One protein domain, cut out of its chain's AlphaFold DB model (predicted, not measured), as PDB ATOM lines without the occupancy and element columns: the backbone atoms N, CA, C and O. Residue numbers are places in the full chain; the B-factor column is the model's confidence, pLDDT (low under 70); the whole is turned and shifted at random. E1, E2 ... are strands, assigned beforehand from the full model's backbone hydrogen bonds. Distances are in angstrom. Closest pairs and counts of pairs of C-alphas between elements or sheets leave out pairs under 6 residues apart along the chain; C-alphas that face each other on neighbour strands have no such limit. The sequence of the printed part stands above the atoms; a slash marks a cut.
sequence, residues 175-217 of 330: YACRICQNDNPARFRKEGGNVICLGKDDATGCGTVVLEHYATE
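AT A GLANCE: This is residues 175 to 217 of the 330 residues of the protein "Hypothetical protein" of Phaeomonas parva (UniProt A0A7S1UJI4). With little regular structure, this is a small three-stranded sheet among loops: residues 175 to 187 loop over it, the E2 to E3 link reaches out at one end, and the tail after E3 makes the other. The printed part has 43 residues, 11 of them in named strands, E1, E2, E3 along the chain, with no named helix. The class is all strand, and the order E1, E2, E3 is antiparallel, a meander, each strand the antiparallel neighbour of the one before. It is compact, radius of gyration of the C-alphas 9.9 A, yet elongated, spanning 31 by 16 by 15 A.

HOW THE PARTS SIT: Look first at the hairpin of E1, residues 188 to 191, and E2, residues 194 to 197, at 149 degrees; N 189 and O 196 are 2.9 A apart, within hydrogen-bond range. E3, residues 209 to 211, forms a hairpin with E2 at 128 degrees; find N 210 and O 195 at 2.8 A, within that range.

IN THESE COORDINATES: Find C-alpha 188 at (27.941, -0.488, 47.476); E1 runs 9.5 A from there. E2 measures 9.8 A. E3 runs 5.6 A to C-alpha 211 at (34.434, 7.320, 46.570).

THE WHOLE: The C-alphas farthest apart, Ala 203 and Glu 217, are 32.9 A apart. The printed part has no cut; E2 to E3 is a long link. No printed residue is under 70 in pLDDT.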
ATOM      1  N   TYR A 175      34.317  -0.303  52.263       82.31
ATOM      2  CA  TYR A 175      33.757   1.041  52.257       82.31
ATOM      3  C   TYR A 175      32.780   1.179  53.429       82.31
ATOM      4  O   TYR A 175      31.916   0.328  53.624       82.31
ATOM      5  N   ALA A 176      32.885   2.276  54.178       88.38
ATOM      6  CA  ALA A 176      31.937   2.631  55.228       88.38
ATOM      7  C   ALA A 176      31.291   3.978  54.892       88.38
ATOM      8  O   ALA A 176      31.975   4.988  54.684       88.38
ATOM      9  N   CYS A 177      29.960   4.016  54.822       90.00
ATOM     10  CA  CYS A 177      29.245   5.260  54.551       90.00
ATOM     11  C   CYS A 177      29.094   6.086  55.834       90.00
ATOM     12  O   CYS A 177      28.436   5.655  56.775       90.00
ATOM     13  N   ARG A 178      29.616   7.318  55.863       90.06
ATOM     14  CA  ARG A 178      29.535   8.188  57.056       90.06
ATOM     15  C   ARG A 178      28.123   8.689  57.378       90.06
ATOM     16  O   ARG A 178      27.879   9.077  58.514       90.06
ATOM     17  N   ILE A 179      27.219   8.708  56.395       90.81
ATOM     18  CA  ILE A 179      25.871   9.274  56.549       90.81
ATOM     19  C   ILE A 179      24.904   8.240  57.126       90.81
ATOM     20  O   ILE A 179      24.242   8.509  58.121       90.81
ATOM     21  N   CYS A 180      24.837   7.049  56.526       90.12
ATOM     22  CA  CYS A 180      23.928   5.984  56.961       90.12
ATOM     23  C   CYS A 180      24.603   4.882  57.790       90.12
ATOM     24  O   CYS A 180      23.920   3.942  58.190       90.12
ATOM     25  N   GLN A 181      25.920   4.979  58.027       90.50
ATOM     26  CA  GLN A 181      26.719   3.972  58.744       90.50
ATOM     27  C   GLN A 181      26.504   2.561  58.183       90.50
ATOM     28  O   GLN A 181      26.312   1.589  58.912       90.50
ATOM     29  N   ASN A 182      26.437   2.471  56.853       90.50
ATOM     30  CA  ASN A 182      26.380   1.192  56.170       90.50
ATOM     31  C   ASN A 182      27.801   0.662  55.988       90.50
ATOM     32  O   ASN A 182      28.594   1.286  55.281       90.50
ATOM     33  N   ASP A 183      28.046  -0.505  56.575       89.25
ATOM     34  CA  ASP A 183      29.325  -1.216  56.523       89.25
ATOM     35  C   ASP A 183      29.239  -2.479  55.643       89.25
ATOM     36  O   ASP A 183      30.215  -3.205  55.475       89.25
ATOM     37  N   ASN A 184      28.066  -2.763  55.060       87.44
ATOM     38  CA  ASN A 184      27.869  -3.949  54.234       87.44
ATOM     39  C   ASN A 184      28.455  -3.739  52.825       87.44
ATOM     40  O   ASN A 184      27.897  -2.940  52.062       87.44
ATOM     41  N   PRO A 185      29.491  -4.500  52.410       85.69
ATOM     42  CA  PRO A 185      30.147  -4.324  51.110       85.69
ATOM     43  C   PRO A 185      29.201  -4.602  49.931       85.69
ATOM     44  O   PRO A 185      29.277  -3.943  48.898       85.69
ATOM     45  N   ALA A 186      28.240  -5.516  50.104       88.12
ATOM     46  CA  ALA A 186      27.233  -5.851  49.092       88.12
ATOM     47  C   ALA A 186      26.272  -4.692  48.758       88.12
ATOM     48  O   ALA A 186      25.574  -4.728  47.748       88.12
ATOM     49  N   ARG A 187      26.217  -3.661  49.611       88.94
ATOM     50  CA  ARG A 187      25.344  -2.487  49.460       88.94
ATOM     51  C   ARG A 187      26.065  -1.285  48.846       88.94
ATOM     52  O   ARG A 187      25.534  -0.174  48.871       88.94
ATOM     53  N   PHE A 188      27.244  -1.492  48.270       89.94
ATOM     54  CA  PHE A 188      27.941  -0.488  47.476       89.94
ATOM     55  C   PHE A 188      27.889  -0.866  46.003       89.94
ATOM     56  O   PHE A 188      28.259  -1.972  45.612       89.94
ATOM     57  N   ARG A 189      27.425   0.066  45.170       90.62
ATOM     58  CA  ARG A 189      27.400  -0.098  43.716       90.62
ATOM     59  C   ARG A 189      28.546   0.696  43.105       90.62
ATOM     60  O   ARG A 189      28.674   1.886  43.374       90.62
ATOM     61  N   LYS A 190      29.358   0.037  42.278       90.19
ATOM     62  CA  LYS A 190      30.379   0.689  41.454       90.19
ATOM     63  C   LYS A 190      29.736   1.082  40.121       90.19
ATOM     64  O   LYS A 190      29.319   0.202  39.375       90.19
ATOM     65  N   GLU A 191      29.613   2.375  39.842       88.88
ATOM     66  CA  GLU A 191      28.981   2.889  38.621       88.88
ATOM     67  C   GLU A 191      29.716   4.144  38.132       88.88
ATOM     68  O   GLU A 191      29.921   5.085  38.894       88.88
ATOM     69  N   GLY A 192      30.160   4.146  36.870       84.19
ATOM     70  CA  GLY A 192      30.820   5.306  36.253       84.19
ATOM     71  C   GLY A 192      32.119   5.755  36.936       84.19
ATOM     72  O   GLY A 192      32.416   6.946  36.948       84.19
ATOM     73  N   GLY A 193      32.863   4.831  37.552       84.19
ATOM     74  CA  GLY A 193      34.045   5.168  38.352       84.19
ATOM     75  C   GLY A 193      33.708   5.753  39.723       84.19
ATOM     76  O   GLY A 193      34.592   6.246  40.398       84.19
ATOM     77  N   ASN A 194      32.458   5.703  40.174       90.38
ATOM     78  CA  ASN A 194      32.078   6.129  41.517       90.38
ATOM     79  C   ASN A 194      31.575   4.934  42.327       90.38
ATOM     80  O   ASN A 194      31.001   3.989  41.782       90.38
ATOM     81  N   VAL A 195      31.770   4.984  43.644       91.06
ATOM     82  CA  VAL A 195      31.235   3.994  44.586       91.06
ATOM     83  C   VAL A 195      30.074   4.628  45.338       91.06
ATOM     84  O   VAL A 195      30.265   5.524  46.160       91.06
ATOM     85  N   ILE A 196      28.859   4.168  45.049       92.00
ATOM     86  CA  ILE A 196      27.611   4.731  45.569       92.00
ATOM     87  C   ILE A 196      27.056   3.818  46.663       92.00
ATOM     88  O   ILE A 196      26.904   2.610  46.467       92.00
ATOM     89  N   CYS A 197      26.727   4.395  47.817       93.06
ATOM     90  CA  CYS A 197      26.078   3.685  48.909       93.06
ATOM     91  C   CYS A 197      24.573   3.532  48.658       93.06
ATOM     92  O   CYS A 197      23.845   4.521  48.554       93.06
ATOM     93  N   LEU A 198      24.082   2.293  48.656       92.00
ATOM     94  CA  LEU A 198      22.657   1.982  48.513       92.00
ATOM     95  C   LEU A 198      21.876   2.087  49.831       92.00
ATOM     96  O   LEU A 198      20.674   1.876  49.821       92.00
ATOM     97  N   GLY A 199      22.520   2.453  50.944       89.62
ATOM     98  CA  GLY A 199      21.894   2.488  52.269       89.62
ATOM     99  C   GLY A 199      22.039   1.176  53.042       89.62
ATOM    100  O   GLY A 199      22.499   0.167  52.508       89.62
ATOM    101  N   LYS A 200      21.695   1.227  54.334       88.94
ATOM    102  CA  LYS A 200      21.740   0.070  55.241       88.94
ATOM    103  C   LYS A 200      20.539  -0.859  55.033       88.94
ATOM    104  O   LYS A 200      20.703  -2.076  55.067       88.94
ATOM    105  N   ASP A 201      19.381  -0.266  54.736       83.75
ATOM    106  CA  ASP A 201      18.092  -0.942  54.597       83.75
ATOM    107  C   ASP A 201      17.553  -0.824  53.160       83.75
ATOM    108  O   ASP A 201      17.764   0.186  52.490       83.75
ATOM    109  N   ASP A 202      16.806  -1.833  52.698       72.56
ATOM    110  CA  ASP A 202      16.209  -1.881  51.348       72.56
ATOM    111  C   ASP A 202      15.223  -0.741  51.051       72.56
ATOM    112  O   ASP A 202      14.950  -0.430  49.894       72.56
ATOM    113  N   ALA A 203      14.668  -0.122  52.094       73.12
ATOM    114  CA  ALA A 203      13.577   0.835  51.965       73.12
ATOM    115  C   ALA A 203      14.043   2.282  51.736       73.12
ATOM    116  O   ALA A 203      13.268   3.097  51.238       73.12
ATOM    117  N   THR A 204      15.272   2.641  52.121       78.81
ATOM    118  CA  THR A 204      15.738   4.036  52.061       78.81
ATOM    119  C   THR A 204      17.178   4.094  51.569       78.81
ATOM    120  O   THR A 204      18.138   3.931  52.323       78.81
ATOM    121  N   GLY A 205      17.323   4.330  50.264       84.06
ATOM    122  CA  GLY A 205      18.627   4.484  49.639       84.06
ATOM    123  C   GLY A 205      19.359   5.723  50.150       84.06
ATOM    124  O   GLY A 205      18.815   6.822  50.113       84.06
ATOM    125  N   CYS A 206      20.604   5.565  50.607       90.69
ATOM    126  CA  CYS A 206      21.439   6.693  51.042       90.69
ATOM    127  C   CYS A 206      21.939   7.534  49.853       90.69
ATOM    128  O   CYS A 206      22.143   8.737  49.995       90.69
ATOM    129  N   GLY A 207      22.167   6.900  48.695       89.75
ATOM    130  CA  GLY A 207      22.557   7.548  47.435       89.75
ATOM    131  C   GLY A 207      23.888   8.303  47.481       89.75
ATOM    132  O   GLY A 207      24.245   8.987  46.528       89.75
ATOM    133  N   THR A 208      24.620   8.211  48.589       92.25
ATOM    134  CA  THR A 208      25.824   9.005  48.823       92.25
ATOM    135  C   THR A 208      27.003   8.367  48.116       92.25
ATOM    136  O   THR A 208      27.244   7.166  48.258       92.25
ATOM    137  N   VAL A 209      27.747   9.178  47.371       93.00
ATOM    138  CA  VAL A 209      29.009   8.767  46.765       93.00
ATOM    139  C   VAL A 209      30.065   8.710  47.866       93.00
ATOM    140  O   VAL A 209      30.352   9.712  48.514       93.00
ATOM    141  N   VAL A 210      30.591   7.516  48.129       91.50
ATOM    142  CA  VAL A 210      31.625   7.292  49.150       91.50
ATOM    143  C   VAL A 210      33.017   7.486  48.571       91.50
ATOM    144  O   VAL A 210      33.909   7.970  49.264       91.50
ATOM    145  N   LEU A 211      33.189   7.139  47.296       89.31
ATOM    146  CA  LEU A 211      34.434   7.320  46.570       89.31
ATOM    147  C   LEU A 211      34.128   7.868  45.175       89.31
ATOM    148  O   LEU A 211      33.335   7.275  44.441       89.31
ATOM    149  N   GLU A 212      34.754   8.988  44.837       87.31
ATOM    150  CA  GLU A 212      34.705   9.593  43.506       87.31
ATOM    151  C   GLU A 212      35.936   9.163  42.701       87.31
ATOM    152  O   GLU A 212      37.032   9.074  43.255       87.31
ATOM    153  N   HIS A 213      35.765   8.916  41.400       82.69
ATOM    154  CA  HIS A 213      36.859   8.596  40.469       82.69
ATOM    155  C   HIS A 213      37.745   7.400  40.880       82.69
ATOM    156  O   HIS A 213      38.972   7.454  40.828       82.69
ATOM    157  N   TYR A 214      37.116   6.289  41.244       80.75
ATOM    158  CA  TYR A 214      37.734   4.976  41.340       80.75
ATOM    159  C   TYR A 214      38.292   4.536  39.981       80.75
ATOM    160  O   TYR A 214      37.540   4.169  39.071       80.75
ATOM    161  N   ALA A 215      39.616   4.548  39.860       76.50
ATOM    162  CA  ALA A 215      40.313   3.853  38.791       76.50
ATOM    163  C   ALA A 215      40.325   2.354  39.108       76.50
ATOM    164  O   ALA A 215      40.639   1.947  40.229       76.50
ATOM    165  N   THR A 216      39.964   1.516  38.135       73.50
ATOM    166  CA  THR A 216      40.189   0.080  38.299       73.50
ATOM    167  C   THR A 216      41.684  -0.192  38.151       73.50
ATOM    168  O   THR A 216      42.337   0.393  37.287       73.50
ATOM    169  N   GLU A 217      42.241  -1.102  38.957       71.25
ATOM    170  CA  GLU A 217      43.680  -1.422  38.895       71.25
ATOM    171  C   GLU A 217      44.161  -1.816  37.486       71.25
ATOM    172  O   GLU A 217      45.346  -1.699  37.172       71.25
TER     173      GLU A 217